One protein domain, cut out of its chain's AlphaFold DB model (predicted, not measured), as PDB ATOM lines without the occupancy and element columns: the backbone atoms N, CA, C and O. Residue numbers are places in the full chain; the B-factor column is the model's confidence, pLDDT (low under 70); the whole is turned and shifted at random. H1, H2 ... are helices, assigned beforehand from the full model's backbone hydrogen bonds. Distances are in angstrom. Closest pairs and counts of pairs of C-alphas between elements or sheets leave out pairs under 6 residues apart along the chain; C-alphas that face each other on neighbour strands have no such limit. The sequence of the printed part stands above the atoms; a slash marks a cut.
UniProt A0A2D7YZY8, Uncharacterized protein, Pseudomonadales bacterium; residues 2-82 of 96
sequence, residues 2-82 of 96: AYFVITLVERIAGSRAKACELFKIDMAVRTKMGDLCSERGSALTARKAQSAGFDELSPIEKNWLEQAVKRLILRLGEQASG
ATOM      1  N   ALA A   2      58.598  -7.258 166.227       81.44
ATOM      2  CA  ALA A   2      58.421  -5.929 165.628       81.44
ATOM      3  C   ALA A   2      59.553  -4.914 165.938       81.44
ATOM      4  O   ALA A   2      60.047  -4.243 165.034       81.44
ATOM      5  N   TYR A   3      60.066  -4.890 167.177       86.25
ATOM      6  CA  TYR A   3      61.208  -4.039 167.558       86.25
ATOM      7  C   TYR A   3      62.489  -4.317 166.748       86.25
ATOM      8  O   TYR A   3      63.250  -3.397 166.443       86.25
ATOM      9  N   PHE A   4      62.737  -5.582 166.393       89.12
ATOM     10  CA  PHE A   4      63.918  -5.969 165.620       89.12
ATOM     11  C   PHE A   4      63.868  -5.392 164.203       89.12
ATOM     12  O   PHE A   4      64.881  -4.886 163.733       89.12
ATOM     13  N   VAL A   5      62.697  -5.393 163.557       92.50
ATOM     14  CA  VAL A   5      62.530  -4.857 162.195       92.50
ATOM     15  C   VAL A   5      62.869  -3.367 162.150       92.50
ATOM     16  O   VAL A   5      63.657  -2.948 161.306       92.50
ATOM     17  N   ILE A   6      62.372  -2.586 163.116       92.31
ATOM     18  CA  ILE A   6      62.712  -1.159 163.254       92.31
ATOM     19  C   ILE A   6      64.210  -0.975 163.527       92.31
ATOM     20  O   ILE A   6      64.866  -0.136 162.919       92.31
ATOM     21  N   THR A   7      64.775  -1.788 164.421       93.44
ATOM     22  CA  THR A   7      66.206  -1.719 164.748       93.44
ATOM     23  C   THR A   7      67.075  -2.019 163.522       93.44
ATOM     24  O   THR A   7      68.115  -1.393 163.334       93.44
ATOM     25  N   LEU A   8      66.652  -2.955 162.668       95.12
ATOM     26  CA  LEU A   8      67.366  -3.321 161.451       95.12
ATOM     27  C   LEU A   8      67.367  -2.177 160.428       95.12
ATOM     28  O   LEU A   8      68.444  -1.816 159.955       95.12
ATOM     29  N   VAL A   9      66.210  -1.567 160.131       95.06
ATOM     30  CA  VAL A   9      66.148  -0.422 159.195       95.06
ATOM     31  C   VAL A   9      66.958   0.772 159.708       95.06
ATOM     32  O   VAL A   9      67.692   1.399 158.947       95.06
ATOM     33  N   GLU A  10      66.911   1.040 161.017       95.75
ATOM     34  CA  GLU A  10      67.710   2.093 161.656       95.75
ATOM     35  C   GLU A  10      69.207   1.818 161.560       95.75
ATOM     36  O   GLU A  10      69.986   2.729 161.278       95.75
ATOM     37  N   ARG A  11      69.618   0.561 161.753       96.62
ATOM     38  CA  ARG A  11      71.018   0.153 161.637       96.62
ATOM     39  C   ARG A  11      71.535   0.284 160.207       96.62
ATOM     40  O   ARG A  11      72.661   0.737 160.035       96.62
ATOM     41  N   ILE A  12      70.736  -0.092 159.207       96.25
ATOM     42  CA  ILE A  12      71.108   0.032 157.788       96.25
ATOM     43  C   ILE A  12      71.309   1.505 157.414       96.25
ATOM     44  O   ILE A  12      72.294   1.845 156.765       96.25
ATOM     45  N   ALA A  13      70.414   2.391 157.858       96.94
ATOM     46  CA  ALA A  13      70.489   3.815 157.530       96.94
ATOM     47  C   ALA A  13      71.437   4.628 158.440       96.94
ATOM     48  O   ALA A  13      71.773   5.774 158.139       96.94
ATOM     49  N   GLY A  14      71.845   4.065 159.581       96.56
ATOM     50  CA  GLY A  14      72.742   4.675 160.567       96.56
ATOM     51  C   GLY A  14      72.071   5.627 161.564       96.56
ATOM     52  O   GLY A  14      72.687   6.001 162.558       96.56
ATOM     53  N   SER A  15      70.817   6.028 161.341       95.88
ATOM     54  CA  SER A  15      70.016   6.760 162.326       95.88
ATOM     55  C   SER A  15      68.519   6.615 162.052       95.88
ATOM     56  O   SER A  15      68.102   6.200 160.973       95.88
ATOM     57  N   ARG A  16      67.694   7.017 163.025       94.81
ATOM     58  CA  ARG A  16      66.227   7.048 162.898       94.81
ATOM     59  C   ARG A  16      65.754   7.958 161.772       94.81
ATOM     60  O   ARG A  16      64.940   7.542 160.956       94.81
ATOM     61  N   ALA A  17      66.284   9.180 161.727       96.12
ATOM     62  CA  ALA A  17      65.938  10.156 160.697       96.12
ATOM     63  C   ALA A  17      66.339   9.644 159.308       96.12
ATOM     64  O   ALA A  17      65.508   9.598 158.406       96.12
ATOM     65  N   LYS A  18      67.567   9.124 159.180       97.75
ATOM     66  CA  LYS A  18      68.048   8.549 157.922       97.75
ATOM     67  C   LYS A  18      67.242   7.326 157.493       97.75
ATOM     68  O   LYS A  18      67.048   7.136 156.303       97.75
ATOM     69  N   ALA A  19      66.754   6.504 158.423       97.50
ATOM     70  CA  ALA A  19      65.896   5.367 158.084       97.50
ATOM     71  C   ALA A  19      64.544   5.817 157.526       97.50
ATOM     72  O   ALA A  19      64.079   5.260 156.535       97.50
ATOM     73  N   CYS A  20      63.944   6.849 158.126       97.56
ATOM     74  CA  CYS A  20      62.704   7.443 157.629       97.56
ATOM     75  C   CYS A  20      62.888   8.007 156.210       97.56
ATOM     76  O   CYS A  20      62.053   7.774 155.341       97.56
ATOM     77  N   GLU A  21      64.018   8.665 155.943       97.31
ATOM     78  CA  GLU A  21      64.356   9.182 154.612       97.31
ATOM     79  C   GLU A  21      64.635   8.064 153.594       97.31
ATOM     80  O   GLU A  21      64.019   8.034 152.527       97.31
ATOM     81  N   LEU A  22      65.537   7.134 153.931       97.06
ATOM     82  CA  LEU A  22      66.013   6.067 153.046       97.06
ATOM     83  C   LEU A  22      64.892   5.106 152.650       97.06
ATOM     84  O   LEU A  22      64.780   4.728 151.488       97.06
ATOM     85  N   PHE A  23      64.056   4.723 153.613       97.12
ATOM     86  CA  PHE A  23      62.966   3.778 153.396       97.12
ATOM     87  C   PHE A  23      61.619   4.465 153.184       97.12
ATOM     88  O   PHE A  23      60.609   3.770 153.150       97.12
ATOM     89  N   LYS A  24      61.579   5.799 153.039       97.69
ATOM     90  CA  LYS A  24      60.350   6.595 152.861       97.69
ATOM     91  C   LYS A  24      59.266   6.225 153.883       97.69
ATOM     92  O   LYS A  24      58.146   5.881 153.519       97.69
ATOM     93  N   ILE A  25      59.619   6.258 155.165       97.75
ATOM     94  CA  ILE A  25      58.714   5.985 156.287       97.75
ATOM     95  C   ILE A  25      58.419   7.310 156.981       97.75
ATOM     96  O   ILE A  25      59.342   8.037 157.342       97.75
ATOM     97  N   ASP A  26      57.148   7.625 157.197       97.75
ATOM     98  CA  ASP A  26      56.755   8.759 158.025       97.75
ATOM     99  C   ASP A  26      57.237   8.570 159.477       97.75
ATOM    100  O   ASP A  26      57.095   7.500 160.082       97.75
ATOM    101  N   MET A  27      57.790   9.633 160.063       96.25
ATOM    102  CA  MET A  27      58.256   9.642 161.449       96.25
ATOM    103  C   MET A  27      57.153   9.248 162.442       96.25
ATOM    104  O   MET A  27      57.451   8.610 163.455       96.25
ATOM    105  N   ALA A  28      55.890   9.580 162.160       97.19
ATOM    106  CA  ALA A  28      54.750   9.201 162.991       97.19
ATOM    107  C   ALA A  28      54.555   7.677 163.028       97.19
ATOM    108  O   ALA A  28      54.379   7.108 164.108       97.19
ATOM    109  N   VAL A  29      54.680   7.000 161.880       96.62
ATOM    110  CA  VAL A  29      54.605   5.531 161.788       96.62
ATOM    111  C   VAL A  29      55.737   4.903 162.591       96.62
ATOM    112  O   VAL A  29      55.502   4.044 163.445       96.62
ATOM    113  N   ARG A  30      56.971   5.369 162.366       95.75
ATOM    114  CA  ARG A  30      58.156   4.857 163.064       95.75
ATOM    115  C   ARG A  30      58.056   5.057 164.576       95.75
ATOM    116  O   ARG A  30      58.414   4.156 165.336       95.75
ATOM    117  N   THR A  31      57.589   6.224 165.017       95.19
ATOM    118  CA  THR A  31      57.401   6.545 166.439       95.19
ATOM    119  C   THR A  31      56.349   5.636 167.057       95.19
ATOM    120  O   THR A  31      56.673   4.902 167.987       95.19
ATOM    121  N   LYS A  32      55.154   5.552 166.454       95.12
ATOM    122  CA  LYS A  32      54.076   4.689 166.949       95.12
ATOM    123  C   LYS A  32      54.513   3.229 167.055       95.12
ATOM    124  O   LYS A  32      54.287   2.601 168.086       95.12
ATOM    125  N   MET A  33      55.183   2.679 166.039       94.25
ATOM    126  CA  MET A  33      55.697   1.311 166.134       94.25
ATOM    127  C   MET A  33      56.722   1.157 167.268       94.25
ATOM    128  O   MET A  33      56.687   0.160 167.989       94.25
ATOM    129  N   GLY A  34      57.636   2.118 167.433       92.00
ATOM    130  CA  GLY A  34      58.641   2.102 168.497       92.00
ATOM    131  C   GLY A  34      58.025   2.101 169.896       92.00
ATOM    132  O   GLY A  34      58.464   1.329 170.756       92.00
ATOM    133  N   ASP A  35      56.987   2.904 170.098       91.12
ATOM    134  CA  ASP A  35      56.278   3.023 171.371       91.12
ATOM    135  C   ASP A  35      55.519   1.727 171.677       91.12
ATOM    136  O   ASP A  35      55.774   1.089 172.701       91.12
ATOM    137  N   LEU A  36      54.711   1.235 170.727       91.00
ATOM    138  CA  LEU A  36      53.982  -0.033 170.862       91.00
ATOM    139  C   LEU A  36      54.914  -1.225 171.133       91.00
ATOM    140  O   LEU A  36      54.574  -2.117 171.905       91.00
ATOM    141  N   CYS A  37      56.101  -1.249 170.521       86.81
ATOM    142  CA  CYS A  37      57.065  -2.335 170.694       86.81
ATOM    143  C   CYS A  37      57.869  -2.272 171.991       86.81
ATOM    144  O   CYS A  37      58.450  -3.284 172.387       86.81
ATOM    145  N   SER A  38      58.050  -1.081 172.562       83.62
ATOM    146  CA  SER A  38      58.970  -0.901 173.684       83.62
ATOM    147  C   SER A  38      58.281  -0.639 175.007       83.62
ATOM    148  O   SER A  38      58.851  -0.998 176.033       83.62
ATOM    149  N   GLU A  39      57.085  -0.068 174.980       82.75
ATOM    150  CA  GLU A  39      56.404   0.437 176.171       82.75
ATOM    151  C   GLU A  39      55.123  -0.323 176.495       82.75
ATOM    152  O   GLU A  39      54.725  -0.356 177.655       82.75
ATOM    153  N   ARG A  40      54.515  -0.986 175.505       80.25
ATOM    154  CA  ARG A  40      53.284  -1.757 175.701       80.25
ATOM    155  C   ARG A  40      53.547  -3.250 175.860       80.25
ATOM    156  O   ARG A  40      54.465  -3.812 175.258       80.25
ATOM    157  N   GLY A  41      52.717  -3.901 176.666       76.00
ATOM    158  CA  GLY A  41      52.835  -5.312 177.026       76.00
ATOM    159  C   GLY A  41      52.642  -5.549 178.520       76.00
ATOM    160  O   GLY A  41      52.447  -4.609 179.280       76.00
ATOM    161  N   SER A  42      52.706  -6.814 178.932       76.12
ATOM    162  CA  SER A  42      52.671  -7.214 180.339       76.12
ATOM    163  C   SER A  42      54.062  -7.140 180.976       76.12
ATOM    164  O   SER A  42      55.062  -6.906 180.290       76.12
ATOM    165  N   ALA A  43      54.145  -7.456 182.270       73.50
ATOM    166  CA  ALA A  43      55.412  -7.592 182.992       73.50
ATOM    167  C   ALA A  43      56.419  -8.545 182.338       73.50
ATOM    168  O   ALA A  43      57.622  -8.416 182.544       73.50
ATOM    169  N   LEU A  44      55.922  -9.498 181.550       74.69
ATOM    170  CA  LEU A  44      56.734 -10.516 180.896       74.69
ATOM    171  C   LEU A  44      57.053 -10.175 179.436       74.69
ATOM    172  O   LEU A  44      57.940 -10.797 178.855       74.69
ATOM    173  N   THR A  45      56.329  -9.234 178.819       74.38
ATOM    174  CA  THR A  45      56.416  -8.990 177.369       74.38
ATOM    175  C   THR A  45      56.805  -7.565 176.993       74.38
ATOM    176  O   THR A  45      57.295  -7.361 175.883       74.38
ATOM    177  N   ALA A  46      56.597  -6.576 177.868       76.56
ATOM    178  CA  ALA A  46      57.046  -5.208 177.632       76.56
ATOM    179  C   ALA A  46      58.577  -5.122 177.742       76.56
ATOM    180  O   ALA A  46      59.184  -5.673 178.660       76.56
ATOM    181  N   ARG A  47      59.226  -4.411 176.810       77.06
ATOM    182  CA  ARG A  47      60.693  -4.249 176.831       77.06
ATOM    183  C   ARG A  47      61.150  -3.279 177.922       77.06
ATOM    184  O   ARG A  47      62.229  -3.454 178.483       77.06
ATOM    185  N   LYS A  48      60.381  -2.216 178.154       77.88
ATOM    186  CA  LYS A  48      60.636  -1.205 179.181       77.88
ATOM    187  C   LYS A  48      59.565  -1.319 180.260       77.88
ATOM    188  O   LYS A  48      58.385  -1.430 179.945       77.88
ATOM    189  N   ALA A  49      59.980  -1.228 181.519       72.62
ATOM    190  CA  ALA A  49      59.050  -0.989 182.611       72.62
ATOM    191  C   ALA A  49      58.547   0.458 182.535       72.62
ATOM    192  O   ALA A  49      59.343   1.375 182.312       72.62
ATOM    193  N   GLN A  50      57.248   0.663 182.732       70.00
ATOM    194  CA  GLN A  50      56.680   1.994 182.916       70.00
ATOM    195  C   GLN A  50      56.384   2.242 184.396       70.00
ATOM    196  O   GLN A  50      56.000   1.338 185.138       70.00
ATOM    197  N   SER A  51      56.534   3.496 184.822       68.38
ATOM    198  CA  SER A  51      56.299   3.937 186.202       68.38
ATOM    199  C   SER A  51      54.850   3.724 186.659       68.38
ATOM    200  O   SER A  51      54.600   3.586 187.850       68.38
ATOM    201  N   ALA A  52      53.905   3.715 185.712       73.12
ATOM    202  CA  ALA A  52      52.467   3.616 185.955       73.12
ATOM    203  C   ALA A  52      51.911   2.177 185.875       73.12
ATOM    204  O   ALA A  52      50.706   1.987 186.017       73.12
ATOM    205  N   GLY A  53      52.765   1.167 185.671       72.19
ATOM    206  CA  GLY A  53      52.354  -0.227 185.483       72.19
ATOM    207  C   GLY A  53      52.478  -0.701 184.036       72.19
ATOM    208  O   GLY A  53      53.100  -0.047 183.208       72.19
ATOM    209  N   PHE A  54      51.937  -1.881 183.744       76.56
ATOM    210  CA  PHE A  54      51.990  -2.493 182.417       76.56
ATOM    211  C   PHE A  54      50.691  -2.246 181.670       76.56
ATOM    212  O   PHE A  54      49.617  -2.462 182.227       76.56
ATOM    213  N   ASP A  55      50.805  -1.829 180.414       81.12
ATOM    214  CA  ASP A  55      49.654  -1.542 179.577       81.12
ATOM    215  C   ASP A  55      49.659  -2.454 178.347       81.12
ATOM    216  O   ASP A  55      50.465  -2.300 177.420       81.12
ATOM    217  N   GLU A  56      48.788  -3.464 178.362       85.38
ATOM    218  CA  GLU A  56      48.728  -4.455 177.295       85.38
ATOM    219  C   GLU A  56      48.349  -3.818 175.957       85.38
ATOM    220  O   GLU A  56      47.606  -2.842 175.886       85.38
ATOM    221  N   LEU A  57      48.851  -4.402 174.870       87.75
ATOM    222  CA  LEU A  57      48.415  -4.038 173.527       87.75
ATOM    223  C   LEU A  57      46.956  -4.459 173.328       87.75
ATOM    224  O   LEU A  57      46.624  -5.648 173.435       87.75
ATOM    225  N   SER A  58      46.113  -3.505 172.947       90.81
ATOM    226  CA  SER A  58      44.757  -3.788 172.486       90.81
ATOM    227  C   SER A  58      44.774  -4.641 171.204       90.81
ATOM    228  O   SER A  58      45.766  -4.644 170.465       90.81
ATOM    229  N   PRO A  59      43.682  -5.356 170.875       92.06
ATOM    230  CA  PRO A  59      43.593  -6.118 169.627       92.06
ATOM    231  C   PRO A  59      43.852  -5.270 168.371       92.06
ATOM    232  O   PRO A  59      44.506  -5.734 167.439       92.06
ATOM    233  N   ILE A  60      43.398  -4.013 168.374       92.44
ATOM    234  CA  ILE A  60      43.594  -3.067 167.268       92.44
ATOM    235  C   ILE A  60      45.079  -2.728 167.114       92.44
ATOM    236  O   ILE A  60      45.611  -2.783 166.009       92.44
ATOM    237  N   GLU A  61      45.777  -2.429 168.212       92.38
ATOM    238  CA  GLU A  61      47.214  -2.138 168.173       92.38
ATOM    239  C   GLU A  61      48.041  -3.359 167.769       92.38
ATOM    240  O   GLU A  61      49.013  -3.209 167.032       92.38
ATOM    241  N   LYS A  62      47.652  -4.565 168.210       91.44
ATOM    242  CA  LYS A  62      48.296  -5.817 167.778       91.44
ATOM    243  C   LYS A  62      48.187  -5.991 166.266       91.44
ATOM    244  O   LYS A  62      49.208  -6.208 165.618       91.44
ATOM    245  N   ASN A  63      46.980  -5.846 165.715       93.19
ATOM    246  CA  ASN A  63      46.754  -5.948 164.273       93.19
ATOM    247  C   ASN A  63      47.532  -4.870 163.505       93.19
ATOM    248  O   ASN A  63      48.257  -5.186 162.567       93.19
ATOM    249  N   TRP A  64      47.451  -3.612 163.948       94.50
ATOM    250  CA  TRP A  64      48.181  -2.503 163.333       94.50
ATOM    251  C   TRP A  64      49.694  -2.764 163.314       94.50
ATOM    252  O   TRP A  64      50.353  -2.578 162.292       94.50
ATOM    253  N   LEU A  65      50.253  -3.252 164.427       93.50
ATOM    254  CA  LEU A  65      51.677  -3.556 164.533       93.50
ATOM    255  C   LEU A  65      52.089  -4.714 163.616       93.50
ATOM    256  O   LEU A  65      53.165  -4.664 163.021       93.50
ATOM    257  N   GLU A  66      51.250  -5.741 163.488       93.94
ATOM    258  CA  GLU A  66      51.492  -6.854 162.569       93.94
ATOM    259  C   GLU A  66      51.540  -6.383 161.110       93.94
ATOM    260  O   GLU A  66      52.473  -6.736 160.384       93.94
ATOM    261  N   GLN A  67      50.588  -5.545 160.692       95.56
ATOM    262  CA  GLN A  67      50.573  -4.991 159.338       95.56
ATOM    263  C   GLN A  67      51.781  -4.089 159.082       95.56
ATOM    264  O   GLN A  67      52.484  -4.263 158.086       95.56
ATOM    265  N   ALA A  68      52.109  -3.210 160.031       95.88
ATOM    266  CA  ALA A  68      53.270  -2.335 159.922       95.88
ATOM    267  C   ALA A  68      54.586  -3.126 159.801       95.88
ATOM    268  O   ALA A  68      55.467  -2.767 159.018       95.88
ATOM    269  N   VAL A  69      54.719  -4.250 160.517       95.25
ATOM    270  CA  VAL A  69      55.867  -5.160 160.371       95.25
ATOM    271  C   VAL A  69      55.939  -5.753 158.967       95.25
ATOM    272  O   VAL A  69      57.004  -5.702 158.351       95.25
ATOM    273  N   LYS A  70      54.831  -6.299 158.451       95.75
ATOM    274  CA  LYS A  70      54.789  -6.872 157.097       95.75
ATOM    275  C   LYS A  70      55.146  -5.817 156.051       95.75
ATOM    276  O   LYS A  70      55.983  -6.079 155.188       95.75
ATOM    277  N   ARG A  71      54.604  -4.602 156.188       96.00
ATOM    278  CA  ARG A  71      54.880  -3.491 155.275       96.00
ATOM    279  C   ARG A  71      56.348  -3.070 155.274       96.00
ATOM    280  O   ARG A  71      56.901  -2.826 154.201       96.00
ATOM    281  N   LEU A  72      56.994  -3.018 156.443       95.44
ATOM    282  CA  LEU A  72      58.428  -2.713 156.547       95.44
ATOM    283  C   LEU A  72      59.316  -3.818 155.961       95.44
ATOM    284  O   LEU A  72      60.337  -3.515 155.347       95.44
ATOM    285  N   ILE A  73      58.936  -5.088 156.122       95.50
ATOM    286  CA  ILE A  73      59.659  -6.208 155.503       95.50
ATOM    287  C   ILE A  73      59.576  -6.105 153.977       95.50
ATOM    288  O   ILE A  73      60.599  -6.213 153.305       95.50
ATOM    289  N   LEU A  74      58.388  -5.835 153.431       95.62
ATOM    290  CA  LEU A  74      58.224  -5.612 151.996       95.62
ATOM    291  C   LEU A  74      59.042  -4.403 151.520       95.62
ATOM    292  O   LEU A  74      59.748  -4.497 150.521       95.62
ATOM    293  N   ARG A  75      59.031  -3.303 152.287       95.94
ATOM    294  CA  ARG A  75      59.798  -2.082 151.996       95.94
ATOM    295  C   ARG A  75      61.299  -2.325 151.881       95.94
ATOM    296  O   ARG A  75      61.944  -1.727 151.023       95.94
ATOM    297  N   LEU A  76      61.863  -3.201 152.711       95.12
ATOM    298  CA  LEU A  76      63.264  -3.607 152.574       95.12
ATOM    299  C   LEU A  76      63.528  -4.246 151.201       95.12
ATOM    300  O   LEU A  76      64.532  -3.931 150.568       95.12
ATOM    301  N   GLY A  77      62.616  -5.098 150.726       95.25
ATOM    302  CA  GLY A  77      62.696  -5.712 149.399       95.25
ATOM    303  C   GLY A  77      62.532  -4.704 148.258       95.25
ATOM    304  O   GLY A  77      63.352  -4.688 147.341       95.25
ATOM    305  N   GLU A  78      61.524  -3.829 148.332       95.88
ATOM    306  CA  GLU A  78      61.291  -2.760 147.345       95.88
ATOM    307  C   GLU A  78      62.538  -1.872 147.207       95.88
ATOM    308  O   GLU A  78      63.032  -1.658 146.098       95.88
ATOM    309  N   GLN A  79      63.107  -1.430 148.336       96.06
ATOM    310  CA  GLN A  79      64.312  -0.600 148.352       96.06
ATOM    311  C   GLN A  79      65.515  -1.337 147.750       96.06
ATOM    312  O   GLN A  79      66.225  -0.763 146.923       96.06
ATOM    313  N   ALA A  80      65.727  -2.605 148.113       95.81
ATOM    314  CA  ALA A  80      66.823  -3.414 147.582       95.81
ATOM    315  C   ALA A  80      66.689  -3.687 146.074       95.81
ATOM    316  O   ALA A  80      67.695  -3.840 145.385       95.81
ATOM    317  N   SER A  81      65.460  -3.719 145.550       97.12
ATOM    318  CA  SER A  81      65.189  -3.894 144.119       97.12
ATOM    319  C   SER A  81      65.422  -2.630 143.276       97.12
ATOM    320  O   SER A  81      65.367  -2.701 142.051       97.12
ATOM    321  N   GLY A  82      65.681  -1.480 143.909       94.00
ATOM    322  CA  GLY A  82      65.879  -0.200 143.220       94.00
ATOM    323  C   GLY A  82      64.591   0.440 142.691       94.00
ATOM    324  O   GLY A  82      64.662   1.356 141.873       94.00
TER     325      GLY A  82
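Overview. This is residues 2 to 82 of the 96 residues of an uncharacterized protein of Pseudomonadales bacterium (UniProt A0A2D7YZY8). Three short helices, H1, H2 and H3, are set as a triangle over one long helix, H4, which runs along H1 and crosses H3. A long loop, residues 39 to 58, leads from H3 to H4 and makes one end of the length. The printed part has 81 residues with four named helices, in the order H1, H2, H3, H4, and no named strand; its class is all helix. The whole is compact, with a radius of gyration of the C-alphas of 13.4 A, and elongated in outline, spanning 44 by 24 by 20 A.

Arrangement. Start at the first printed residue with H1, residues 2 to 13, which with H3, residues 27 to 38, is a hub touching three helices. Residues 9 to 13 alone of H1 touch H2, residues 16 to 22, and only at the corner; look at the closest C-alphas, those of Ala 13 and Ala 19, 4.9 A apart. Their tilt is steep at 69.6 degrees, only just short of about perpendicular, and they run the same way. H2 and H3 only just touch, only at the corner, with 3 pairs of C-alphas within 8 A; the closest are those of Cys 20 and Met 27, at 6.3 A. Residues 2 to 6 alone of H1 touch H3, opposite ways at a steep tilt of 47 degrees; their closest C-alphas, those of Tyr 3 and Cys 37, are 5.5 A apart. H4, residues 59 to 80, touches H1, the same way at a shallow tilt of 29 degrees, closest at the C-alphas of Ala 2 and Val 69, 5.9 A apart. Residues 61 to 68 alone of H4 touch residues 33 to 36 of H3, opposite ways at a steep tilt of 58 degrees; the closest C-alphas are those of Met 33 and Leu 65, at 6.5 A. H2 and H4 are only just apart, 8.3 A at the closest C-alphas. In H1, H2, H3 and H4 every O i to N i+4 pair is within hydrogen-bond range.

Along the chain. Find C-alpha 2 at (58.421, -5.929, 165.628); from there H1 runs 17.5 A to C-alpha 13. H2 covers 9.9 A from Arg 16 to Leu 22. Find C-alpha 27 at (58.256, 9.642, 161.449), where H3 begins its 16.2 A to Ser 38. H4 runs 32.1 A from Pro 59 to C-alpha 80 at (66.823, -3.414, 147.582).

Size, cuts and confidence. The two C-alphas farthest apart are those of Ala 52 and Gly 82, at 45.0 A. The links H1 to H2 and H2 to H3 are tight, and H3 to H4 is long, with 20 residues. The printed part has no cut. Its mean pLDDT is 90.2, and residue 51 is under 70.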